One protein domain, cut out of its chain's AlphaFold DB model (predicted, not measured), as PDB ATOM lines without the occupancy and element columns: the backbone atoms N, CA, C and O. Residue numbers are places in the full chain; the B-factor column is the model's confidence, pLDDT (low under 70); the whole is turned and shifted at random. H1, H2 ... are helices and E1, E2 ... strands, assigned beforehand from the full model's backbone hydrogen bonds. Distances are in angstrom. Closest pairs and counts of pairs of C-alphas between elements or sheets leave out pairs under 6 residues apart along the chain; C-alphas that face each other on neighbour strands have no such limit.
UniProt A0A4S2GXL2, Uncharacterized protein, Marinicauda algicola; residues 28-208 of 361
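What this domain is: This is residues 28 to 208 of the 361 residues of an uncharacterized protein of Marinicauda algicola (UniProt A0A4S2GXL2). A small three-stranded sheet, E1, E3 and E2, sits in the middle of an elongated helical body, with the long helix H11 along one face and H3 across the other. Toward one end of the long axis H1, H5 and H6 pack on H4, with H2 next to H1, and toward the other end H8 crosses H11, with the short H9 beyond; H7, nearer to the end with H4, packs on the short H10. The printed part has 181 residues with eleven named helices and three named strands, in the order H1 to H9, E1 to E3, H10, H11. The class is mostly helix, and the sheet, in the order E1 E3 E2, is mixed. The whole is compact, with a radius of gyration of the C-alphas of 16.9 A and spans of 54 by 34 by 28 A.

How they stand to each other: Begin at H1, residues 31 to 44, and H2, residues 51 to 58: this helical hairpin only just touches, with 3 pairs of C-alphas within 8 A, the closest being Leu 35 and Val 57 at 6.7 A. H3, residues 61 to 70, touches H2 only at the corner, and only just, with 3 pairs; the closest C-alphas are Phe 58 and Ala 64, 5.3 A apart. Next comes the hub, H4, residues 73 to 84. Residues 40 to 44 of H1 touch it, closest at the C-alphas of Ala 44 and Phe 84, 5.2 A, at a steep tilt of 51 degrees, the same way. H5, residues 90 to 95, forms a helical hairpin with H4, the C-alphas of Ala 82 and Val 90 being closest at 5.1 A. H6, residues 106 to 118, touches H4 at a steep tilt of 43 degrees, the same way, closest at the C-alphas of Cys 79 and Cys 110, 4.9 A. After H7, residues 120 to 127, and H8, residues 131 to 144, look for H9, residues 151 to 154; it only just touches H8, with 3 pairs, closest at the C-alphas of Ala 144 and Val 152, 6.4 A. The sheet follows: E1, residues 159 to 163, is parallel to E3, residues 175 to 179, with N 161 and O 176 2.8 A apart, within hydrogen-bond range. E2, residues 169 to 172, makes an antiparallel hairpin with E3, where N 170 and O 177 are 2.8 A apart, also within range. H10, residues 180 to 184, touches H7, closest at the C-alphas of Ile 123 and Leu 181, 6.2 A. H11, residues 188 to 207, touches H8 at a steep tilt of 52 degrees, the same way, closest at the C-alphas of Ala 139 and Gly 196, 4.2 A. H11, at a height over the sheet of 8.3 A, and H3, at 8.8 A, lie on opposite faces: three layers, helices on both faces of a sheet. On the local plane H11 runs along E2 at 18 degrees and H3 across it at 84 degrees. Every O i to N i+4 pair is within hydrogen-bond range in H1 to H8 and H10, and 14 of 16 are in H11; H9 is too short for such a pair.

Where its parts are: Find C-alpha 31 at (40.870, 6.138, -1.756); from there H1 runs 19.9 A to C-alpha 44. H6 spans 18.6 A and H8 20.2 A from first to last C-alpha. Find C-alpha 159 at (53.516, 8.107, -1.568), where E1 begins its 12.9 A; E3 is 13.8 A long. H11, 28.4 A, ends at C-alpha 207, (69.956, 7.359, -7.945), and has a kink of 26 degrees near residue 201.

The domain as a whole: The C-alphas of Asp 87 and Ala 149, the two farthest apart, are 55.1 A apart. The printed part, residues 28 to 208, has no cut, and no link is long. The mean pLDDT of the printed part is 93.4, and no printed residue is under 70.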
ATOM      1  N   ILE A  28      49.288   6.386   3.924       91.94
ATOM      2  CA  ILE A  28      48.779   5.527   2.857       91.94
ATOM      3  C   ILE A  28      47.436   6.047   2.334       91.94
ATOM      4  O   ILE A  28      46.514   6.347   3.093       91.94
ATOM      5  N   ASP A  29      47.316   6.132   1.015       95.69
ATOM      6  CA  ASP A  29      46.072   6.477   0.345       95.69
ATOM      7  C   ASP A  29      45.290   5.195   0.031       95.69
ATOM      8  O   ASP A  29      45.721   4.347  -0.755       95.69
ATOM      9  N   THR A  30      44.119   5.054   0.650       95.94
ATOM     10  CA  THR A  30      43.181   3.943   0.423       95.94
ATOM     11  C   THR A  30      41.964   4.355  -0.412       95.94
ATOM     12  O   THR A  30      41.025   3.570  -0.579       95.94
ATOM     13  N   GLY A  31      41.948   5.580  -0.945       96.00
ATOM     14  CA  GLY A  31      40.870   6.138  -1.756       96.00
ATOM     15  C   GLY A  31      40.607   5.326  -3.021       96.00
ATOM     16  O   GLY A  31      39.452   5.134  -3.398       96.00
ATOM     17  N   GLY A  32      41.649   4.745  -3.618       96.19
ATOM     18  CA  GLY A  32      41.510   3.850  -4.769       96.19
ATOM     19  C   GLY A  32      40.738   2.564  -4.446       96.19
ATOM     20  O   GLY A  32      39.948   2.107  -5.269       96.19
ATOM     21  N   THR A  33      40.876   2.020  -3.230       97.31
ATOM     22  CA  THR A  33      40.071   0.869  -2.774       97.31
ATOM     23  C   THR A  33      38.599   1.257  -2.599       97.31
ATOM     24  O   THR A  33      37.708   0.514  -3.009       97.31
ATOM     25  N   ALA A  34      38.315   2.443  -2.052       96.75
ATOM     26  CA  ALA A  34      36.941   2.941  -1.943       96.75
ATOM     27  C   ALA A  34      36.299   3.169  -3.324       96.75
ATOM     28  O   ALA A  34      35.150   2.786  -3.553       96.75
ATOM     29  N   LEU A  35      37.060   3.740  -4.263       97.38
ATOM     30  CA  LEU A  35      36.627   3.982  -5.638       97.38
ATOM     31  C   LEU A  35      36.341   2.674  -6.391       97.38
ATOM     32  O   LEU A  35      35.353   2.586  -7.127       97.38
ATOM     33  N   PHE A  36      37.153   1.638  -6.159       98.12
ATOM     34  CA  PHE A  36      36.892   0.292  -6.663       98.12
ATOM     35  C   PHE A  36      35.531  -0.227  -6.189       98.12
ATOM     36  O   PHE A  36      34.708  -0.624  -7.013       98.12
ATOM     37  N   TRP A  37      35.250  -0.179  -4.883       98.38
ATOM     38  CA  TRP A  37      33.982  -0.684  -4.352       98.38
ATOM     39  C   TRP A  37      32.772   0.110  -4.830       98.38
ATOM     40  O   TRP A  37      31.766  -0.491  -5.195       98.38
ATOM     41  N   GLN A  38      32.886   1.436  -4.932       98.19
ATOM     42  CA  GLN A  38      31.837   2.265  -5.527       98.19
ATOM     43  C   GLN A  38      31.522   1.826  -6.964       98.19
ATOM     44  O   GLN A  38      30.359   1.725  -7.353       98.19
ATOM     45  N   THR A  39      32.556   1.552  -7.753       98.31
ATOM     46  CA  THR A  39      32.419   1.113  -9.147       98.31
ATOM     47  C   THR A  39      31.822  -0.296  -9.222       98.31
ATOM     48  O   THR A  39      30.925  -0.551 -10.025       98.31
ATOM     49  N   ALA A  40      32.260  -1.197  -8.339       98.19
ATOM     50  CA  ALA A  40      31.758  -2.563  -8.236       98.19
ATOM     51  C   ALA A  40      30.272  -2.603  -7.854       98.19
ATOM     52  O   ALA A  40      29.515  -3.383  -8.426       98.19
ATOM     53  N   ASP A  41      29.846  -1.737  -6.931       98.56
ATOM     54  CA  ASP A  41      28.454  -1.631  -6.493       98.56
ATOM     55  C   ASP A  41      27.535  -1.132  -7.612       98.56
ATOM     56  O   ASP A  41      26.436  -1.661  -7.790       98.56
ATOM     57  N   ARG A  42      27.999  -0.166  -8.414       98.50
ATOM     58  CA  ARG A  42      27.274   0.309  -9.603       98.50
ATOM     59  C   ARG A  42      27.102  -0.805 -10.636       98.50
ATOM     60  O   ARG A  42      25.986  -1.058 -11.085       98.50
ATOM     61  N   LEU A  43      28.178  -1.531 -10.945       98.31
ATOM     62  CA  LEU A  43      28.118  -2.692 -11.840       98.31
ATOM     63  C   LEU A  43      27.156  -3.761 -11.310       98.31
ATOM     64  O   LEU A  43      26.300  -4.227 -12.055       98.31
ATOM     65  N   ALA A  44      27.233  -4.099 -10.020       98.12
ATOM     66  CA  ALA A  44      26.356  -5.085  -9.384       98.12
ATOM     67  C   ALA A  44      24.876  -4.673  -9.376       98.12
ATOM     68  O   ALA A  44      23.997  -5.536  -9.400       98.12
ATOM     69  N   ALA A  45      24.584  -3.369  -9.392       98.25
ATOM     70  CA  ALA A  45      23.235  -2.835  -9.564       98.25
ATOM     71  C   ALA A  45      22.724  -2.898 -11.022       98.25
ATOM     72  O   ALA A  45      21.587  -2.505 -11.284       98.25
ATOM     73  N   GLY A  46      23.536  -3.394 -11.964       97.38
ATOM     74  CA  GLY A  46      23.222  -3.434 -13.393       97.38
ATOM     75  C   GLY A  46      23.399  -2.087 -14.094       97.38
ATOM     76  O   GLY A  46      22.826  -1.874 -15.162       97.38
ATOM     77  N   GLU A  47      24.148  -1.155 -13.496       97.38
ATOM     78  CA  GLU A  47      24.428   0.134 -14.118       97.38
ATOM     79  C   GLU A  47      25.452  -0.019 -15.251       97.38
ATOM     80  O   GLU A  47      26.541  -0.565 -15.065       97.38
ATOM     81  N   ALA A  48      25.118   0.510 -16.430       93.69
ATOM     82  CA  ALA A  48      26.051   0.600 -17.543       93.69
ATOM     83  C   ALA A  48      27.006   1.786 -17.332       93.69
ATOM     84  O   ALA A  48      26.605   2.943 -17.466       93.69
ATOM     85  N   LEU A  49      28.268   1.494 -17.013       96.81
ATOM     86  CA  LEU A  49      29.303   2.511 -16.823       96.81
ATOM     87  C   LEU A  49      29.814   3.053 -18.162       96.81
ATOM     88  O   LEU A  49      30.158   2.293 -19.070       96.81
ATOM     89  N   SER A  50      29.883   4.378 -18.274       97.06
ATOM     90  CA  SER A  50      30.409   5.085 -19.443       97.06
ATOM     91  C   SER A  50      31.941   5.146 -19.446       97.06
ATOM     92  O   SER A  50      32.598   4.893 -18.438       97.06
ATOM     93  N   GLU A  51      32.540   5.542 -20.572       96.25
ATOM     94  CA  GLU A  51      33.987   5.800 -20.646       96.25
ATOM     95  C   GLU A  51      34.436   6.867 -19.634       96.25
ATOM     96  O   GLU A  51      35.461   6.689 -18.983       96.25
ATOM     97  N   ALA A  52      33.620   7.907 -19.424       97.19
ATOM     98  CA  ALA A  52      33.894   8.965 -18.456       97.19
ATOM     99  C   ALA A  52      33.866   8.463 -17.000       97.19
ATOM    100  O   ALA A  52      34.635   8.946 -16.169       97.19
ATOM    101  N   ASP A  53      33.015   7.478 -16.684       97.00
ATOM    102  CA  ASP A  53      33.030   6.823 -15.370       97.00
ATOM    103  C   ASP A  53      34.361   6.100 -15.143       97.00
ATOM    104  O   ASP A  53      34.970   6.223 -14.081       97.00
ATOM    105  N   TRP A  54      34.850   5.390 -16.162       97.12
ATOM    106  CA  TRP A  54      36.146   4.724 -16.098       97.12
ATOM    107  C   TRP A  54      37.310   5.716 -16.072       97.12
ATOM    108  O   TRP A  54      38.256   5.505 -15.320       97.12
ATOM    109  N   ASP A  55      37.247   6.819 -16.819       96.38
ATOM    110  CA  ASP A  55      38.254   7.884 -16.738       96.38
ATOM    111  C   ASP A  55      38.372   8.435 -15.314       96.38
ATOM    112  O   ASP A  55      39.482   8.669 -14.844       96.38
ATOM    113  N   ALA A  56      37.255   8.578 -14.592       95.50
ATOM    114  CA  ALA A  56      37.280   9.008 -13.198       95.50
ATOM    115  C   ALA A  56      37.993   7.997 -12.280       95.50
ATOM    116  O   ALA A  56      38.720   8.411 -11.376       95.50
ATOM    117  N   VAL A  57      37.849   6.688 -12.531       96.19
ATOM    118  CA  VAL A  57      38.601   5.644 -11.810       96.19
ATOM    119  C   VAL A  57      40.100   5.771 -12.075       96.19
ATOM    120  O   VAL A  57      40.897   5.840 -11.141       96.19
ATOM    121  N   PHE A  58      40.487   5.856 -13.348       96.50
ATOM    122  CA  PHE A  58      41.894   5.908 -13.755       96.50
ATOM    123  C   PHE A  58      42.552   7.281 -13.563       96.50
ATOM    124  O   PHE A  58      43.772   7.385 -13.666       96.50
ATOM    125  N   ALA A  59      41.782   8.315 -13.216       96.44
ATOM    126  CA  ALA A  59      42.303   9.596 -12.749       96.44
ATOM    127  C   ALA A  59      42.857   9.526 -11.315       96.44
ATOM    128  O   ALA A  59      43.639  10.392 -10.920       96.44
ATOM    129  N   HIS A  60      42.481   8.510 -10.529       97.12
ATOM    130  CA  HIS A  60      43.089   8.279  -9.224       97.12
ATOM    131  C   HIS A  60      44.582   7.933  -9.392       97.12
ATOM    132  O   HIS A  60      44.898   7.029 -10.174       97.12
ATOM    133  N   PRO A  61      45.510   8.557  -8.638       95.62
ATOM    134  CA  PRO A  61      46.949   8.390  -8.867       95.62
ATOM    135  C   PRO A  61      47.432   6.932  -8.861       95.62
ATOM    136  O   PRO A  61      48.178   6.531  -9.750       95.62
ATOM    137  N   GLY A  62      46.942   6.101  -7.932       94.94
ATOM    138  CA  GLY A  62      47.277   4.670  -7.908       94.94
ATOM    139  C   GLY A  62      46.882   3.917  -9.193       94.94
ATOM    140  O   GLY A  62      47.654   3.101  -9.694       94.94
ATOM    141  N   TYR A  63      45.721   4.223  -9.784       95.88
ATOM    142  CA  TYR A  63      45.297   3.610 -11.048       95.88
ATOM    143  C   TYR A  63      46.033   4.211 -12.254       95.88
ATOM    144  O   TYR A  63      46.371   3.484 -13.186       95.88
ATOM    145  N   ALA A  64      46.360   5.504 -12.226       94.56
ATOM    146  CA  ALA A  64      47.172   6.134 -13.265       94.56
ATOM    147  C   ALA A  64      48.576   5.506 -13.357       94.56
ATOM    148  O   ALA A  64      49.076   5.257 -14.454       94.56
ATOM    149  N   ILE A  65      49.190   5.185 -12.210       92.19
ATOM    150  CA  ILE A  65      50.493   4.508 -12.142       92.19
ATOM    151  C   ILE A  65      50.416   3.101 -12.754       92.19
ATOM    152  O   ILE A  65      51.275   2.742 -13.566       92.19
ATOM    153  N   THR A  66      49.391   2.311 -12.412       89.88
ATOM    154  CA  THR A  66      49.226   0.958 -12.983       89.88
ATOM    155  C   THR A  66      49.019   0.999 -14.495       89.88
ATOM    156  O   THR A  66      49.596   0.185 -15.223       89.88
ATOM    157  N   GLU A  67      48.271   1.986 -14.993       89.44
ATOM    158  CA  GLU A  67      48.070   2.176 -16.428       89.44
ATOM    159  C   GLU A  67      49.363   2.576 -17.144       89.44
ATOM    160  O   GLU A  67      49.734   1.963 -18.148       89.44
ATOM    161  N   ALA A  68      50.105   3.541 -16.597       86.50
ATOM    162  CA  ALA A  68      51.368   3.992 -17.171       86.50
ATOM    163  C   ALA A  68      52.456   2.902 -17.167       86.50
ATOM    164  O   ALA A  68      53.374   2.944 -17.990       86.50
ATOM    165  N   ALA A  69      52.409   1.957 -16.224       82.06
ATOM    166  CA  ALA A  69      53.401   0.889 -16.101       82.06
ATOM    167  C   ALA A  69      53.086  -0.329 -16.973       82.06
ATOM    168  O   ALA A  69      53.989  -0.888 -17.598       82.06
ATOM    169  N   ALA A  70      51.821  -0.748 -17.004       78.12
ATOM    170  CA  ALA A  70      51.448  -2.065 -17.511       78.12
ATOM    171  C   ALA A  70      50.221  -2.064 -18.439       78.12
ATOM    172  O   ALA A  70      49.829  -3.133 -18.912       78.12
ATOM    173  N   GLN A  71      49.645  -0.891 -18.742       84.06
ATOM    174  CA  GLN A  71      48.496  -0.726 -19.647       84.06
ATOM    175  C   GLN A  71      47.311  -1.623 -19.253       84.06
ATOM    176  O   GLN A  71      46.725  -2.329 -20.081       84.06
ATOM    177  N   ARG A  72      47.013  -1.675 -17.949       85.69
ATOM    178  CA  ARG A  72      46.051  -2.615 -17.351       85.69
ATOM    179  C   ARG A  72      44.604  -2.181 -17.444       85.69
ATOM    180  O   ARG A  72      43.733  -3.005 -17.174       85.69
ATOM    181  N   ARG A  73      44.316  -0.949 -17.857       91.81
ATOM    182  CA  ARG A  73      42.960  -0.405 -17.909       91.81
ATOM    183  C   ARG A  73      41.995  -1.327 -18.630       91.81
ATOM    184  O   ARG A  73      40.957  -1.670 -18.074       91.81
ATOM    185  N   ARG A  74      42.352  -1.795 -19.828       90.50
ATOM    186  CA  ARG A  74      41.487  -2.688 -20.613       90.50
ATOM    187  C   ARG A  74      41.170  -3.991 -19.868       90.50
ATOM    188  O   ARG A  74      40.020  -4.421 -19.882       90.50
ATOM    189  N   ALA A  75      42.159  -4.591 -19.208       89.88
ATOM    190  CA  ALA A  75      41.989  -5.822 -18.438       89.88
ATOM    191  C   ALA A  75      41.159  -5.631 -17.175       89.88
ATOM    192  O   ALA A  75      40.220  -6.390 -16.944       89.88
ATOM    193  N   ILE A  76      41.455  -4.587 -16.404       93.12
ATOM    194  CA  ILE A  76      40.720  -4.257 -15.184       93.12
ATOM    195  C   ILE A  76      39.255  -3.966 -15.522       93.12
ATOM    196  O   ILE A  76      38.373  -4.576 -14.931       93.12
ATOM    197  N   VAL A  77      38.985  -3.113 -16.517       94.94
ATOM    198  CA  VAL A  77      37.617  -2.763 -16.939       94.94
ATOM    199  C   VAL A  77      36.839  -4.004 -17.379       94.94
ATOM    200  O   VAL A  77      35.711  -4.217 -16.926       94.94
ATOM    201  N   ALA A  78      37.432  -4.839 -18.237       94.06
ATOM    202  CA  ALA A  78      36.770  -6.029 -18.760       94.06
ATOM    203  C   ALA A  78      36.489  -7.061 -17.658       94.06
ATOM    204  O   ALA A  78      35.348  -7.497 -17.507       94.06
ATOM    205  N   CYS A  79      37.494  -7.408 -16.848       95.38
ATOM    206  CA  CYS A  79      37.322  -8.377 -15.768       95.38
ATOM    207  C   CYS A  79      36.378  -7.856 -14.679       95.38
ATOM    208  O   CYS A  79      35.541  -8.608 -14.193       95.38
ATOM    209  N   MET A  80      36.446  -6.573 -14.318       96.94
ATOM    210  CA  MET A  80      35.546  -5.998 -13.321       96.94
ATOM    211  C   MET A  80      34.092  -6.017 -13.805       96.94
ATOM    212  O   MET A  80      33.208  -6.443 -13.064       96.94
ATOM    213  N   SER A  81      33.847  -5.652 -15.065       96.81
ATOM    214  CA  SER A  81      32.511  -5.744 -15.667       96.81
ATOM    215  C   SER A  81      32.004  -7.189 -15.664       96.81
ATOM    216  O   SER A  81      30.894  -7.449 -15.212       96.81
ATOM    217  N   ALA A  82      32.839  -8.146 -16.076       96.75
ATOM    218  CA  ALA A  82      32.472  -9.559 -16.136       96.75
ATOM    219  C   ALA A  82      32.232 -10.203 -14.760       96.75
ATOM    220  O   ALA A  82      31.409 -11.107 -14.636       96.75
ATOM    221  N   VAL A  83      32.958  -9.772 -13.725       97.81
ATOM    222  CA  VAL A  83      32.883 -10.363 -12.379       97.81
ATOM    223  C   VAL A  83      31.763  -9.755 -11.534       97.81
ATOM    224  O   VAL A  83      31.190 -10.462 -10.699       97.81
ATOM    225  N   PHE A  84      31.462  -8.465 -11.704       98.12
ATOM    226  CA  PHE A  84      30.535  -7.743 -10.827       98.12
ATOM    227  C   PHE A  84      29.162  -7.472 -11.448       98.12
ATOM    228  O   PHE A  84      28.199  -7.395 -10.686       98.12
ATOM    229  N   ALA A  85      29.029  -7.376 -12.776       97.62
ATOM    230  CA  ALA A  85      27.723  -7.168 -13.405       97.62
ATOM    231  C   ALA A  85      26.809  -8.411 -13.270       97.62
ATOM    232  O   ALA A  85      27.307  -9.540 -13.329       97.62
ATOM    233  N   PRO A  86      25.477  -8.248 -13.117       96.25
ATOM    234  CA  PRO A  86      24.529  -9.363 -13.004       96.25
ATOM    235  C   PRO A  86      24.534 -10.332 -14.193       96.25
ATOM    236  O   PRO A  86      24.274 -11.520 -14.018       96.25
ATOM    237  N   ASP A  87      24.803  -9.814 -15.388       94.25
ATOM    238  CA  ASP A  87      24.877 -10.525 -16.665       94.25
ATOM    239  C   ASP A  87      26.322 -10.708 -17.156       94.25
ATOM    240  O   ASP A  87      26.549 -11.086 -18.306       94.25
ATOM    241  N   GLY A  88      27.304 -10.456 -16.284       93.38
ATOM    242  CA  GLY A  88      28.715 -10.633 -16.589       93.38
ATOM    243  C   GLY A  88      29.063 -12.093 -16.898       93.38
ATOM    244  O   GLY A  88      28.653 -13.016 -16.192       93.38
ATOM    245  N   ASP A  89      29.856 -12.298 -17.951       94.75
ATOM    246  CA  ASP A  89      30.353 -13.612 -18.362       94.75
ATOM    247  C   ASP A  89      31.881 -13.576 -18.480       94.75
ATOM    248  O   ASP A  89      32.457 -13.045 -19.437       94.75
ATOM    249  N   VAL A  90      32.553 -14.146 -17.476       94.25
ATOM    250  CA  VAL A  90      34.018 -14.235 -17.435       94.25
ATOM    251  C   VAL A  90      34.549 -15.110 -18.570       94.25
ATOM    252  O   VAL A  90      35.556 -14.755 -19.174       94.25
ATOM    253  N   ALA A  91      33.882 -16.213 -18.915       93.00
ATOM    254  CA  ALA A  91      34.361 -17.116 -19.959       93.00
ATOM    255  C   ALA A  91      34.297 -16.449 -21.340       93.00
ATOM    256  O   ALA A  91      35.278 -16.481 -22.085       93.00
ATOM    257  N   ALA A  92      33.182 -15.782 -21.654       92.25
ATOM    258  CA  ALA A  92      33.052 -15.004 -22.885       92.25
ATOM    259  C   ALA A  92      34.050 -13.838 -22.932       92.25
ATOM    260  O   ALA A  92      34.644 -13.571 -23.979       92.25
ATOM    261  N   THR A  93      34.278 -13.178 -21.792       90.12
ATOM    262  CA  THR A  93      35.275 -12.108 -21.674       90.12
ATOM    263  C   THR A  93      36.667 -12.628 -22.013       90.12
ATOM    264  O   THR A  93      37.319 -12.057 -22.880       90.12
ATOM    265  N   LEU A  94      37.103 -13.735 -21.402       89.88
ATOM    266  CA  LEU A  94      38.422 -14.325 -21.651       89.88
ATOM    267  C   LEU A  94      38.597 -14.785 -23.104       89.88
ATOM    268  O   LEU A  94      39.652 -14.535 -23.687       89.88
ATOM    269  N   ALA A  95      37.564 -15.372 -23.717       89.00
ATOM    270  CA  ALA A  95      37.593 -15.750 -25.132       89.00
ATOM    271  C   ALA A  95      37.828 -14.537 -26.057       89.00
ATOM    272  O   ALA A  95      38.517 -14.642 -27.070       89.00
ATOM    273  N   GLY A  96      37.320 -13.357 -25.684       84.75
ATOM    274  CA  GLY A  96      37.543 -12.101 -26.409       84.75
ATOM    275  C   GLY A  96      38.987 -11.579 -26.381       84.75
ATOM    276  O   GLY A  96      39.304 -10.636 -27.109       84.75
ATOM    277  N   PHE A  97      39.862 -12.175 -25.565       84.00
ATOM    278  CA  PHE A  97      41.281 -11.823 -25.459       84.00
ATOM    279  C   PHE A  97      42.220 -12.885 -26.037       84.00
ATOM    280  O   PHE A  97      43.439 -12.727 -25.949       84.00
ATOM    281  N   GLU A  98      41.700 -13.947 -26.653       82.88
ATOM    282  CA  GLU A  98      42.543 -14.922 -27.343       82.88
ATOM    283  C   GLU A  98      43.396 -14.242 -28.429       82.88
ATOM    284  O   GLU A  98      42.901 -13.500 -29.277       82.88
ATOM    285  N   GLY A  99      44.711 -14.480 -28.392       78.44
ATOM    286  CA  GLY A  99      45.671 -13.865 -29.318       78.44
ATOM    287  C   GLY A  99      46.105 -12.436 -28.963       78.44
ATOM    288  O   GLY A  99      46.945 -11.876 -29.669       78.44
ATOM    289  N   ASP A 100      45.593 -11.853 -27.875       81.56
ATOM    290  CA  ASP A 100      46.093 -10.586 -27.335       81.56
ATOM    291  C   ASP A 100      47.457 -10.789 -26.647       81.56
ATOM    292  O   ASP A 100      47.729 -11.824 -26.038       81.56
ATOM    293  N   TRP A 101      48.338  -9.791 -26.700       74.50
ATOM    294  CA  TRP A 101      49.637  -9.865 -26.023       74.50
ATOM    295  C   TRP A 101      49.501  -9.871 -24.492       74.50
ATOM    296  O   TRP A 101      50.380 -10.384 -23.799       74.50
ATOM    297  N   GLN A 102      48.397  -9.339 -23.958       70.69
ATOM    298  CA  GLN A 102      48.043  -9.411 -22.541       70.69
ATOM    299  C   GLN A 102      47.267 -10.687 -22.179       70.69
ATOM    300  O   GLN A 102      47.013 -10.897 -20.993       70.69
ATOM    301  N   ALA A 103      46.921 -11.557 -23.145       78.50
ATOM    302  CA  ALA A 103      46.156 -12.793 -22.918       78.50
ATOM    303  C   ALA A 103      46.622 -13.624 -21.703       78.50
ATOM    304  O   ALA A 103      45.760 -14.099 -20.967       78.50
ATOM    305  N   PRO A 104      47.934 -13.757 -21.403       78.94
ATOM    306  CA  PRO A 104      48.386 -14.515 -20.232       78.94
ATOM    307  C   PRO A 104      48.002 -13.899 -18.877       78.94
ATOM    308  O   PRO A 104      48.034 -14.588 -17.859       78.94
ATOM    309  N   VAL A 105      47.681 -12.603 -18.834       80.62
ATOM    310  CA  VAL A 105      47.418 -11.861 -17.592       80.62
ATOM    311  C   VAL A 105      45.921 -11.757 -17.292       80.62
ATOM    312  O   VAL A 105      45.541 -11.798 -16.124       80.62
ATOM    313  N   PHE A 106      45.053 -11.681 -18.309       85.56
ATOM    314  CA  PHE A 106      43.605 -11.518 -18.090       85.56
ATOM    315  C   PHE A 106      42.974 -12.599 -17.205       85.56
ATOM    316  O   PHE A 106      42.257 -12.214 -16.280       85.56
ATOM    317  N   PRO A 107      43.231 -13.914 -17.404       89.81
ATOM    318  CA  PRO A 107      42.667 -14.943 -16.532       89.81
ATOM    319  C   PRO A 107      43.017 -14.700 -15.065       89.81
ATOM    320  O   PRO A 107      42.130 -14.717 -14.217       89.81
ATOM    321  N   ARG A 108      44.277 -14.345 -14.783       89.38
ATOM    322  CA  ARG A 108      44.748 -14.056 -13.423       89.38
ATOM    323  C   ARG A 108      44.035 -12.856 -12.805       89.38
ATOM    324  O   ARG A 108      43.687 -12.909 -11.633       89.38
ATOM    325  N   ILE A 109      43.807 -11.787 -13.573       93.31
ATOM    326  CA  ILE A 109      43.071 -10.606 -13.090       93.31
ATOM    327  C   ILE A 109      41.616 -10.976 -12.800       93.31
ATOM    328  O   ILE A 109      41.101 -10.651 -11.736       93.31
ATOM    329  N   CYS A 110      40.947 -11.678 -13.712       94.50
ATOM    330  CA  CYS A 110      39.556 -12.085 -13.528       94.50
ATOM    331  C   CYS A 110      39.391 -13.018 -12.310       94.50
ATOM    332  O   CYS A 110      38.509 -12.780 -11.486       94.50
ATOM    333  N   GLU A 111      40.259 -14.023 -12.152       94.38
ATOM    334  CA  GLU A 111      40.290 -14.914 -10.980       94.38
ATOM    335  C   GLU A 111      40.552 -14.139  -9.680       94.38
ATOM    336  O   GLU A 111      39.856 -14.329  -8.679       94.38
ATOM    337  N   HIS A 112      41.507 -13.206  -9.704       96.31
ATOM    338  CA  HIS A 112      41.795 -12.325  -8.574       96.31
ATOM    339  C   HIS A 112      40.579 -11.481  -8.189       96.31
ATOM    340  O   HIS A 112      40.196 -11.443  -7.022       96.31
ATOM    341  N   LEU A 113      39.902 -10.865  -9.160       97.81
ATOM    342  CA  LEU A 113      38.713 -10.052  -8.899       97.81
ATOM    343  C   LEU A 113      37.524 -10.881  -8.384       97.81
ATOM    344  O   LEU A 113      36.723 -10.374  -7.596       97.81
ATOM    345  N   GLN A 114      37.412 -12.159  -8.763       97.44
ATOM    346  CA  GLN A 114      36.439 -13.077  -8.157       97.44
ATOM    347  C   GLN A 114      36.744 -13.313  -6.671       97.44
ATOM    348  O   GLN A 114      35.829 -13.264  -5.845       97.44
ATOM    349  N   ALA A 115      38.018 -13.515  -6.315       97.88
ATOM    350  CA  ALA A 115      38.443 -13.651  -4.923       97.88
ATOM    351  C   ALA A 115      38.220 -12.353  -4.128       97.88
ATOM    352  O   ALA A 115      37.674 -12.390  -3.024       97.88
ATOM    353  N   VAL A 116      38.540 -11.200  -4.722       98.38
ATOM    354  CA  VAL A 116      38.254  -9.866  -4.170       98.38
ATOM    355  C   VAL A 116      36.769  -9.722  -3.856       98.38
ATOM    356  O   VAL A 116      36.411  -9.367  -2.734       98.38
ATOM    357  N   ARG A 117      35.886 -10.042  -4.813       98.06
ATOM    358  CA  ARG A 117      34.430  -9.968  -4.624       98.06
ATOM    359  C   ARG A 117      33.977 -10.794  -3.420       98.06
ATOM    360  O   ARG A 117      33.145 -10.328  -2.643       98.06
ATOM    361  N   ALA A 118      34.519 -11.999  -3.259       98.12
ATOM    362  CA  ALA A 118      34.179 -12.888  -2.152       98.12
ATOM    363  C   ALA A 118      34.679 -12.382  -0.785       98.12
ATOM    364  O   ALA A 118      34.124 -12.773   0.242       98.12
ATOM    365  N   ARG A 119      35.696 -11.511  -0.765       98.31
ATOM    366  CA  ARG A 119      36.426 -11.097   0.445       98.31
ATOM    367  C   ARG A 119      36.365  -9.597   0.731       98.31
ATOM    368  O   ARG A 119      37.187  -9.070   1.478       98.31
ATOM    369  N   ARG A 120      35.356  -8.905   0.191       98.00
ATOM    370  CA  ARG A 120      35.157  -7.457   0.370       98.00
ATOM    371  C   ARG A 120      35.315  -6.991   1.819       98.00
ATOM    372  O   ARG A 120      36.075  -6.066   2.068       98.00
ATOM    373  N   ALA A 121      34.632  -7.642   2.762       97.94
ATOM    374  CA  ALA A 121      34.642  -7.220   4.164       97.94
ATOM    375  C   ALA A 121      36.041  -7.295   4.801       97.94
ATOM    376  O   ALA A 121      36.397  -6.435   5.603       97.94
ATOM    377  N   GLU A 122      36.848  -8.296   4.433       98.00
ATOM    378  CA  GLU A 122      38.230  -8.412   4.911       98.00
ATOM    379  C   GLU A 122      39.108  -7.302   4.322       98.00
ATOM    380  O   GLU A 122      39.883  -6.682   5.045       98.00
ATOM    381  N   ILE A 123      38.944  -7.008   3.029       97.81
ATOM    382  CA  ILE A 123      39.688  -5.954   2.329       97.81
ATOM    383  C   ILE A 123      39.340  -4.569   2.890       97.81
ATOM    384  O   ILE A 123      40.236  -3.767   3.144       97.81
ATOM    385  N   GLU A 124      38.056  -4.277   3.117       96.12
ATOM    386  CA  GLU A 124      37.610  -3.011   3.714       96.12
ATOM    387  C   GLU A 124      38.143  -2.847   5.146       96.12
ATOM    388  O   GLU A 124      38.631  -1.773   5.501       96.12
ATOM    389  N   ALA A 125      38.117  -3.914   5.955       95.31
ATOM    390  CA  ALA A 125      38.688  -3.894   7.300       95.31
ATOM    391  C   ALA A 125      40.212  -3.692   7.280       95.31
ATOM    392  O   ALA A 125      40.746  -2.945   8.099       95.31
ATOM    393  N   PHE A 126      40.906  -4.320   6.329       94.50
ATOM    394  CA  PHE A 126      42.345  -4.175   6.146       94.50
ATOM    395  C   PHE A 126      42.739  -2.758   5.716       94.50
ATOM    396  O   PHE A 126      43.643  -2.173   6.309       94.50
ATOM    397  N   ALA A 127      42.025  -2.172   4.752       93.12
ATOM    398  CA  ALA A 127      42.250  -0.798   4.307       93.12
ATOM    399  C   ALA A 127      41.990   0.232   5.421       93.12
ATOM    400  O   ALA A 127      42.620   1.283   5.450       93.12
ATOM    401  N   ALA A 128      41.093  -0.067   6.365       91.81
ATOM    402  CA  ALA A 128      40.839   0.777   7.530       91.81
ATOM    403  C   ALA A 128      41.810   0.533   8.706       91.81
ATOM    404  O   ALA A 128      41.672   1.172   9.753       91.81
ATOM    405  N   SER A 129      42.759  -0.403   8.577       90.25
ATOM    406  CA  SER A 129      43.641  -0.792   9.678       90.25
ATOM    407  C   SER A 129      44.643   0.315  10.033       90.25
ATOM    408  O   SER A 129      45.370   0.788   9.156       90.25
ATOM    409  N   PRO A 130      44.775   0.690  11.321       84.50
ATOM    410  CA  PRO A 130      45.775   1.665  11.758       84.50
ATOM    411  C   PRO A 130      47.214   1.126  11.675       84.50
ATOM    412  O   PRO A 130      48.161   1.910  11.691       84.50
ATOM    413  N   ASP A 131      47.394  -0.194  11.561       87.69
ATOM    414  CA  ASP A 131      48.711  -0.845  11.547       87.69
ATOM    415  C   ASP A 131      49.465  -0.665  10.220       87.69
ATOM    416  O   ASP A 131      50.635  -1.051  10.110       87.69
ATOM    417  N   MET A 132      48.800  -0.096   9.210       87.81
ATOM    418  CA  MET A 132      49.369   0.107   7.883       87.81
ATOM    419  C   MET A 132      50.531   1.104   7.907       87.81
ATOM    420  O   MET A 132      51.545   0.872   7.265       87.81
ATOM    421  N   GLU A 133      50.446   2.171   8.704       89.94
ATOM    422  CA  GLU A 133      51.546   3.141   8.812       89.94
ATOM    423  C   GLU A 133      52.807   2.509   9.409       89.94
ATOM    424  O   GLU A 133      53.898   2.676   8.869       89.94
ATOM    425  N   ALA A 134      52.650   1.706  10.465       92.56
ATOM    426  CA  ALA A 134      53.765   0.965  11.049       92.56
ATOM    427  C   ALA A 134      54.356  -0.046  10.051       92.56
ATOM    428  O   ALA A 134      55.567  -0.236  10.006       92.56
ATOM    429  N   LEU A 135      53.506  -0.688   9.239       94.19
ATOM    430  CA  LEU A 135      53.956  -1.574   8.164       94.19
ATOM    431  C   LEU A 135      54.795  -0.815   7.122       94.19
ATOM    432  O   LEU A 135      55.842  -1.314   6.713       94.19
ATOM    433  N   LEU A 136      54.366   0.385   6.715       94.81
ATOM    434  CA  LEU A 136      55.114   1.215   5.768       94.81
ATOM    435  C   LEU A 136      56.459   1.673   6.341       94.81
ATOM    436  O   LEU A 136      57.453   1.658   5.619       94.81
ATOM    437  N   ASP A 137      56.521   2.044   7.619       94.69
ATOM    438  CA  ASP A 137      57.776   2.449   8.263       94.69
ATOM    439  C   ASP A 137      58.780   1.288   8.348       94.69
ATOM    440  O   ASP A 137      59.965   1.457   8.045       94.69
ATOM    441  N   GLU A 138      58.308   0.084   8.690       96.81
ATOM    442  CA  GLU A 138      59.119  -1.140   8.652       96.81
ATOM    443  C   GLU A 138      59.611  -1.445   7.226       96.81
ATOM    444  O   GLU A 138      60.783  -1.773   7.028       96.81
ATOM    445  N   ALA A 139      58.748  -1.285   6.219       97.62
ATOM    446  CA  ALA A 139      59.094  -1.500   4.816       97.62
ATOM    447  C   ALA A 139      60.124  -0.482   4.295       97.62
ATOM    448  O   ALA A 139      61.061  -0.850   3.585       97.62
ATOM    449  N   VAL A 140      60.016   0.790   4.692       97.38
ATOM    450  CA  VAL A 140      61.025   1.818   4.390       97.38
ATOM    451  C   VAL A 140      62.371   1.461   5.022       97.38
ATOM    452  O   VAL A 140      63.405   1.603   4.369       97.38
ATOM    453  N   ALA A 141      62.381   0.960   6.260       96.69
ATOM    454  CA  ALA A 141      63.608   0.498   6.904       96.69
ATOM    455  C   ALA A 141      64.225  -0.711   6.174       96.69
ATOM    456  O   ALA A 141      65.446  -0.772   6.012       96.69
ATOM    457  N   ALA A 142      63.397  -1.638   5.681       98.06
ATOM    458  CA  ALA A 142      63.851  -2.756   4.857       98.06
ATOM    459  C   ALA A 142      64.473  -2.277   3.530       98.06
ATOM    460  O   ALA A 142      65.560  -2.730   3.166       98.06
ATOM    461  N   ALA A 143      63.849  -1.306   2.853       97.81
ATOM    462  CA  ALA A 143      64.392  -0.684   1.642       97.81
ATOM    463  C   ALA A 143      65.726   0.038   1.906       97.81
ATOM    464  O   ALA A 143      66.682  -0.108   1.140       97.81
ATOM    465  N   ALA A 144      65.815   0.778   3.018       97.19
ATOM    466  CA  ALA A 144      67.001   1.538   3.414       97.19
ATOM    467  C   ALA A 144      68.260   0.667   3.529       97.19
ATOM    468  O   ALA A 144      69.359   1.149   3.267       97.19
ATOM    469  N   ALA A 145      68.108  -0.617   3.874       97.00
ATOM    470  CA  ALA A 145      69.224  -1.550   3.985       97.00
ATOM    471  C   ALA A 145      69.975  -1.772   2.658       97.00
ATOM    472  O   ALA A 145      71.124  -2.203   2.695       97.00
ATOM    473  N   TYR A 146      69.353  -1.475   1.511       97.75
ATOM    474  CA  TYR A 146      69.922  -1.647   0.169       97.75
ATOM    475  C   TYR A 146      70.023  -0.330  -0.623       97.75
ATOM    476  O   TYR A 146      70.224  -0.333  -1.842       97.75
ATOM    477  N   LEU A 147      69.935   0.811   0.063       96.88
ATOM    478  CA  LEU A 147      70.113   2.147  -0.507       96.88
ATOM    479  C   LEU A 147      71.388   2.805   0.045       96.88
ATOM    480  O   LEU A 147      71.847   2.437   1.128       96.88
ATOM    481  N   PRO A 148      71.973   3.794  -0.660       95.44
ATOM    482  CA  PRO A 148      73.052   4.603  -0.105       95.44
ATOM    483  C   PRO A 148      72.658   5.212   1.240       95.44
ATOM    484  O   PRO A 148      71.500   5.593   1.451       95.44
ATOM    485  N   ALA A 149      73.632   5.349   2.141       92.00
ATOM    486  CA  ALA A 149      73.412   5.996   3.427       92.00
ATOM    487  C   ALA A 149      72.769   7.381   3.240       92.00
ATOM    488  O   ALA A 149      73.092   8.097   2.298       92.00
ATOM    489  N   GLN A 150      71.874   7.748   4.157       89.81
ATOM    490  CA  GLN A 150      71.077   8.984   4.129       89.81
ATOM    491  C   GLN A 150      70.006   9.085   3.034       89.81
ATOM    492  O   GLN A 150      69.178   9.975   3.148       89.81
ATOM    493  N   THR A 151      69.893   8.163   2.064       92.38
ATOM    494  CA  THR A 151      68.851   8.252   1.008       92.38
ATOM    495  C   THR A 151      67.447   8.474   1.582       92.38
ATOM    496  O   THR A 151      66.747   9.392   1.175       92.38
ATOM    497  N   VAL A 152      67.056   7.675   2.580       91.06
ATOM    498  CA  VAL A 152      65.741   7.769   3.244       91.06
ATOM    499  C   VAL A 152      65.628   8.981   4.184       91.06
ATOM    500  O   VAL A 152      64.526   9.397   4.521       91.06
ATOM    501  N   ALA A 153      66.751   9.556   4.622       89.56
ATOM    502  CA  ALA A 153      66.759  10.773   5.434       89.56
ATOM    503  C   ALA A 153      66.675  12.046   4.571       89.56
ATOM    504  O   ALA A 153      66.070  13.032   4.990       89.56
ATOM    505  N   ASP A 154      67.272  12.012   3.380       91.38
ATOM    506  CA  ASP A 154      67.386  13.146   2.461       91.38
ATOM    507  C   ASP A 154      66.184  13.260   1.512       91.38
ATOM    508  O   ASP A 154      65.887  14.347   1.011       91.38
ATOM    509  N   LEU A 155      65.491  12.148   1.254       90.81
ATOM    510  CA  LEU A 155      64.330  12.089   0.370       90.81
ATOM    511  C   LEU A 155      63.040  11.872   1.166       90.81
ATOM    512  O   LEU A 155      63.037  11.143   2.158       90.81
ATOM    513  N   PRO A 156      61.914  12.467   0.730       91.44
ATOM    514  CA  PRO A 156      60.627  12.171   1.338       91.44
ATOM    515  C   PRO A 156      60.253  10.700   1.116       91.44
ATOM    516  O   PRO A 156      60.590  10.112   0.086       91.44
ATOM    517  N   ARG A 157      59.487  10.131   2.057       92.81
ATOM    518  CA  ARG A 157      58.875   8.810   1.877       92.81
ATOM    519  C   ARG A 157      58.008   8.815   0.607       92.81
ATOM    520  O   ARG A 157      57.148   9.697   0.507       92.81
ATOM    521  N   PRO A 158      58.189   7.856  -0.323       94.62
ATOM    522  CA  PRO A 158      57.318   7.707  -1.480       94.62
ATOM    523  C   PRO A 158      55.850   7.597  -1.066       94.62
ATOM    524  O   PRO A 158      55.531   6.978  -0.047       94.62
ATOM    525  N   GLN A 159      54.950   8.192  -1.848       95.44
ATOM    526  CA  GLN A 159      53.516   8.107  -1.568       95.44
ATOM    527  C   GLN A 159      53.029   6.675  -1.801       95.44
ATOM    528  O   GLN A 159      53.233   6.122  -2.877       95.44
ATOM    529  N   ALA A 160      52.359   6.083  -0.815       96.56
ATOM    530  CA  ALA A 160      51.811   4.737  -0.927       96.56
ATOM    531  C   ALA A 160      50.320   4.770  -1.283       96.56
ATOM    532  O   ALA A 160      49.562   5.530  -0.676       96.56
ATOM    533  N   TYR A 161      49.904   3.928  -2.229       97.12
ATOM    534  CA  TYR A 161      48.509   3.726  -2.618       97.12
ATOM    535  C   TYR A 161      48.113   2.256  -2.451       97.12
ATOM    536  O   TYR A 161      48.752   1.361  -3.009       97.12
ATOM    537  N   LEU A 162      47.012   2.009  -1.741       97.12
ATOM    538  CA  LEU A 162      46.372   0.701  -1.641       97.12
ATOM    539  C   LEU A 162      45.132   0.681  -2.536       97.12
ATOM    540  O   LEU A 162      44.137   1.363  -2.262       97.12
ATOM    541  N   ILE A 163      45.184  -0.098  -3.613       97.31
ATOM    542  CA  ILE A 163      44.093  -0.196  -4.592       97.31
ATOM    543  C   ILE A 163      43.781  -1.663  -4.890       97.31
ATOM    544  O   ILE A 163      44.496  -2.553  -4.451       97.31
ATOM    545  N   VAL A 164      42.728  -1.931  -5.657       97.50
ATOM    546  CA  VAL A 164      42.422  -3.281  -6.150       97.50
ATOM    547  C   VAL A 164      42.638  -3.320  -7.656       97.50
ATOM    548  O   VAL A 164      42.033  -2.526  -8.380       97.50
ATOM    549  N   PHE A 165      43.482  -4.227  -8.142       93.62
ATOM    550  CA  PHE A 165      43.753  -4.354  -9.573       93.62
ATOM    551  C   PHE A 165      44.199  -5.770  -9.959       93.62
ATOM    552  O   PHE A 165      43.403  -6.534 -10.500       93.62
ATOM    553  N   GLU A 166      45.445  -6.140  -9.679       91.56
ATOM    554  CA  GLU A 166      46.026  -7.454  -9.953       91.56
ATOM    555  C   GLU A 166      47.000  -7.819  -8.822       91.56
ATOM    556  O   GLU A 166      47.495  -6.910  -8.162       91.56
ATOM    557  N   PRO A 167      47.300  -9.106  -8.575       90.69
ATOM    558  CA  PRO A 167      48.074  -9.532  -7.408       90.69
ATOM    559  C   PRO A 167      49.573  -9.199  -7.543       90.69
ATOM    560  O   PRO A 167      50.393 -10.086  -7.783       90.69
ATOM    561  N   GLN A 168      49.921  -7.911  -7.443       90.56
ATOM    562  CA  GLN A 168      51.282  -7.381  -7.554       90.56
ATOM    563  C   GLN A 168      51.447  -6.019  -6.849       90.56
ATOM    564  O   GLN A 168      50.494  -5.441  -6.315       90.56
ATOM    565  N   GLY A 169      52.679  -5.505  -6.884       93.75
ATOM    566  CA  GLY A 169      53.053  -4.146  -6.496       93.75
ATOM    567  C   GLY A 169      53.757  -3.418  -7.635       93.75
ATOM    568  O   GLY A 169      54.117  -4.033  -8.638       93.75
ATOM    569  N   LEU A 170      53.872  -2.098  -7.507       93.44
ATOM    570  CA  LEU A 170      54.637  -1.238  -8.404       93.44
ATOM    571  C   LEU A 170      55.275  -0.103  -7.602       93.44
ATOM    572  O   LEU A 170      54.552   0.650  -6.952       93.44
ATOM    573  N   GLY A 171      56.584   0.091  -7.717       92.31
ATOM    574  CA  GLY A 171      57.295   1.264  -7.219       92.31
ATOM    575  C   GLY A 171      57.839   2.112  -8.362       92.31
ATOM    576  O   GLY A 171      58.700   1.654  -9.108       92.31
ATOM    577  N   ARG A 172      57.326   3.336  -8.524       88.25
ATOM    578  CA  ARG A 172      57.776   4.285  -9.554       88.25
ATOM    579  C   ARG A 172      57.265   5.703  -9.337       88.25
ATOM    580  O   ARG A 172      56.274   5.915  -8.642       88.25
ATOM    581  N   ASP A 173      57.896   6.659 -10.002       85.88
ATOM    582  CA  ASP A 173      57.564   8.085 -10.004       85.88
ATOM    583  C   ASP A 173      57.376   8.647  -8.577       85.88
ATOM    584  O   ASP A 173      56.414   9.360  -8.273       85.88
ATOM    585  N   GLY A 174      58.280   8.271  -7.663       89.50
ATOM    586  CA  GLY A 174      58.222   8.672  -6.249       89.50
ATOM    587  C   GLY A 174      57.006   8.134  -5.480       89.50
ATOM    588  O   GLY A 174      56.618   8.703  -4.456       89.50
ATOM    589  N   SER A 175      56.384   7.060  -5.966       94.56
ATOM    590  CA  SER A 175      55.201   6.434  -5.377       94.56
ATOM    591  C   SER A 175      55.312   4.910  -5.370       94.56
ATOM    592  O   SER A 175      56.068   4.325  -6.144       94.56
ATOM    593  N   ILE A 176      54.519   4.263  -4.520       96.31
ATOM    594  CA  ILE A 176      54.286   2.820  -4.564       96.31
ATOM    595  C   ILE A 176      52.788   2.523  -4.647       96.31
ATOM    596  O   ILE A 176      51.964   3.231  -4.068       96.31
ATOM    597  N   VAL A 177      52.431   1.459  -5.354       96.69
ATOM    598  CA  VAL A 177      51.067   0.943  -5.470       96.69
ATOM    599  C   VAL A 177      51.086  -0.529  -5.101       96.69
ATOM    600  O   VAL A 177      51.882  -1.285  -5.648       96.69
ATOM    601  N   THR A 178      50.196  -0.951  -4.211       96.69
ATOM    602  CA  THR A 178      50.048  -2.366  -3.839       96.69
ATOM    603  C   THR A 178      48.595  -2.799  -3.929       96.69
ATOM    604  O   THR A 178      47.699  -2.019  -3.593       96.69
ATOM    605  N   ASP A 179      48.361  -4.038  -4.362       97.25
ATOM    606  CA  ASP A 179      47.013  -4.601  -4.406       97.25
ATOM    607  C   ASP A 179      46.508  -4.998  -3.015       97.25
ATOM    608  O   ASP A 179      47.208  -5.652  -2.242       97.25
ATOM    609  N   ALA A 180      45.276  -4.608  -2.692       97.19
ATOM    610  CA  ALA A 180      44.731  -4.743  -1.351       97.19
ATOM    611  C   ALA A 180      44.569  -6.200  -0.901       97.19
ATOM    612  O   ALA A 180      44.951  -6.533   0.220       97.19
ATOM    613  N   LEU A 181      44.032  -7.072  -1.761       97.19
ATOM    614  CA  LEU A 181      43.874  -8.490  -1.427       97.19
ATOM    615  C   LEU A 181      45.237  -9.184  -1.380       97.19
ATOM    616  O   LEU A 181      45.503  -9.992  -0.494       97.19
ATOM    617  N   TYR A 182      46.124  -8.824  -2.302       95.06
ATOM    618  CA  TYR A 182      47.464  -9.382  -2.363       95.06
ATOM    619  C   TYR A 182      48.303  -9.083  -1.123       95.06
ATOM    620  O   TYR A 182      49.032  -9.963  -0.663       95.06
ATOM    621  N   THR A 183      48.215  -7.860  -0.599       95.06
ATOM    622  CA  THR A 183      48.872  -7.449   0.648       95.06
ATOM    623  C   THR A 183      48.176  -8.083   1.854       95.06
ATOM    624  O   THR A 183      48.847  -8.589   2.749       95.06
ATOM    625  N   LEU A 184      46.839  -8.140   1.871       95.12
ATOM    626  CA  LEU A 184      46.075  -8.791   2.942       95.12
ATOM    627  C   LEU A 184      46.485 -10.260   3.154       95.12
ATOM    628  O   LEU A 184      46.599 -10.705   4.293       95.12
ATOM    629  N   ASP A 185      46.729 -11.004   2.076       93.94
ATOM    630  CA  ASP A 185      47.003 -12.447   2.146       93.94
ATOM    631  C   ASP A 185      48.403 -12.821   2.634       93.94
ATOM    632  O   ASP A 185      48.685 -13.998   2.879       93.94
ATOM    633  N   LYS A 186      49.289 -11.838   2.802       90.75
ATOM    634  CA  LYS A 186      50.669 -12.091   3.213       90.75
ATOM    635  C   LYS A 186      50.837 -12.008   4.724       90.75
ATOM    636  O   LYS A 186      50.285 -11.114   5.372       90.75
ATOM    637  N   PRO A 187      51.709 -12.855   5.296       92.56
ATOM    638  CA  PRO A 187      52.249 -12.610   6.625       92.56
ATOM    639  C   PRO A 187      52.872 -11.211   6.713       92.56
ATOM    640  O   PRO A 187      53.456 -10.724   5.745       92.56
ATOM    641  N   ARG A 188      52.799 -10.571   7.888       93.44
ATOM    642  CA  ARG A 188      53.337  -9.211   8.090       93.44
ATOM    643  C   ARG A 188      54.797  -9.088   7.647       93.44
ATOM    644  O   ARG A 188      55.132  -8.125   6.975       93.44
ATOM    645  N   GLU A 189      55.644 -10.051   8.003       93.75
ATOM    646  CA  GLU A 189      57.068 -10.027   7.642       93.75
ATOM    647  C   GLU A 189      57.278 -10.041   6.120       93.75
ATOM    648  O   GLU A 189      58.042  -9.234   5.595       93.75
ATOM    649  N   GLU A 190      56.538 -10.880   5.393       93.44
ATOM    650  CA  GLU A 190      56.588 -10.907   3.929       93.44
ATOM    651  C   GLU A 190      56.000  -9.632   3.309       93.44
ATOM    652  O   GLU A 190      56.491  -9.175   2.281       93.44
ATOM    653  N   ASN A 191      54.995  -9.014   3.942       94.94
ATOM    654  CA  ASN A 191      54.497  -7.696   3.543       94.94
ATOM    655  C   ASN A 191      55.555  -6.605   3.710       94.94
ATOM    656  O   ASN A 191      55.725  -5.794   2.807       94.94
ATOM    657  N   VAL A 192      56.280  -6.582   4.832       97.19
ATOM    658  CA  VAL A 192      57.378  -5.626   5.055       97.19
ATOM    659  C   VAL A 192      58.418  -5.754   3.945       97.19
ATOM    660  O   VAL A 192      58.845  -4.748   3.380       97.19
ATOM    661  N   GLN A 193      58.797  -6.984   3.602       96.94
ATOM    662  CA  GLN A 193      59.789  -7.245   2.562       96.94
ATOM    663  C   GLN A 193      59.277  -6.870   1.165       96.94
ATOM    664  O   GLN A 193      59.962  -6.161   0.431       96.94
ATOM    665  N   PHE A 194      58.060  -7.286   0.813       96.12
ATOM    666  CA  PHE A 194      57.430  -6.976  -0.471       96.12
ATOM    667  C   PHE A 194      57.203  -5.469  -0.661       96.12
ATOM    668  O   PHE A 194      57.547  -4.912  -1.693       96.12
ATOM    669  N   ILE A 195      56.684  -4.762   0.340       97.19
ATOM    670  CA  ILE A 195      56.506  -3.308   0.249       97.19
ATOM    671  C   ILE A 195      57.874  -2.608   0.244       97.19
ATOM    672  O   ILE A 195      58.063  -1.616  -0.460       97.19
ATOM    673  N   GLY A 196      58.856  -3.136   0.983       97.88
ATOM    674  CA  GLY A 196      60.234  -2.646   0.965       97.88
ATOM    675  C   GLY A 196      60.886  -2.767  -0.415       97.88
ATOM    676  O   GLY A 196      61.617  -1.868  -0.825       97.88
ATOM    677  N   HIS A 197      60.567  -3.828  -1.160       97.69
ATOM    678  CA  HIS A 197      60.945  -4.001  -2.564       97.69
ATOM    679  C   HIS A 197      60.424  -2.845  -3.432       97.69
ATOM    680  O   HIS A 197      61.203  -2.186  -4.119       97.69
ATOM    681  N   GLU A 198      59.133  -2.520  -3.332       97.19
ATOM    682  CA  GLU A 198      58.544  -1.418  -4.105       97.19
ATOM    683  C   GLU A 198      59.076  -0.043  -3.665       97.19
ATOM    684  O   GLU A 198      59.345   0.828  -4.495       97.19
ATOM    685  N   PHE A 199      59.300   0.168  -2.363       97.56
ATOM    686  CA  PHE A 199      59.945   1.394  -1.882       97.56
ATOM    687  C   PHE A 199      61.364   1.538  -2.431       97.56
ATOM    688  O   PHE A 199      61.763   2.645  -2.798       97.56
ATOM    689  N   HIS A 200      62.128   0.443  -2.512       97.75
ATOM    690  CA  HIS A 200      63.466   0.460  -3.101       97.75
ATOM    691  C   HIS A 200      63.427   0.955  -4.545       97.75
ATOM    692  O   HIS A 200      64.206   1.843  -4.889       97.75
ATOM    693  N   HIS A 201      62.486   0.468  -5.356       95.69
ATOM    694  CA  HIS A 201      62.297   0.959  -6.719       95.69
ATOM    695  C   HIS A 201      62.059   2.472  -6.767       95.69
ATOM    696  O   HIS A 201      62.788   3.170  -7.474       95.69
ATOM    697  N   ALA A 202      61.114   2.979  -5.969       94.81
ATOM    698  CA  ALA A 202      60.774   4.401  -5.936       94.81
ATOM    699  C   ALA A 202      61.953   5.290  -5.489       94.81
ATOM    700  O   ALA A 202      62.183   6.348  -6.071       94.81
ATOM    701  N   TYR A 203      62.747   4.862  -4.501       94.94
ATOM    702  CA  TYR A 203      63.960   5.593  -4.109       94.94
ATOM    703  C   TYR A 203      65.077   5.476  -5.151       94.94
ATOM    704  O   TYR A 203      65.789   6.443  -5.414       94.94
ATOM    705  N   ARG A 204      65.256   4.303  -5.769       93.44
ATOM    706  CA  ARG A 204      66.336   4.067  -6.736       93.44
ATOM    707  C   ARG A 204      66.217   4.967  -7.963       93.44
ATOM    708  O   ARG A 204      67.243   5.305  -8.552       93.44
ATOM    709  N   GLU A 205      65.015   5.372  -8.356       89.00
ATOM    710  CA  GLU A 205      64.815   6.279  -9.492       89.00
ATOM    711  C   GLU A 205      65.647   7.563  -9.389       89.00
ATOM    712  O   GLU A 205      66.202   8.005 -10.394       89.00
ATOM    713  N   THR A 206      65.827   8.113  -8.183       85.69
ATOM    714  CA  THR A 206      66.634   9.328  -7.971       85.69
ATOM    715  C   THR A 206      68.141   9.068  -8.025       85.69
ATOM    716  O   THR A 206      68.928  10.007  -8.118       85.69
ATOM    717  N   LEU A 207      68.557   7.803  -7.937       83.00
ATOM    718  CA  LEU A 207      69.956   7.359  -7.945       83.00
ATOM    719  C   LEU A 207      70.415   6.901  -9.332       83.00
ATOM    720  O   LEU A 207      71.602   6.643  -9.553       83.00
ATOM    721  N   ARG A 208      69.467   6.729 -10.254       81.94
ATOM    722  CA  ARG A 208      69.698   6.140 -11.564       81.94
ATOM    723  C   ARG A 208      70.528   7.079 -12.433       81.94
ATOM    724  O   ARG A 208      70.108   8.183 -12.766       81.94
TER     725      ARG A 208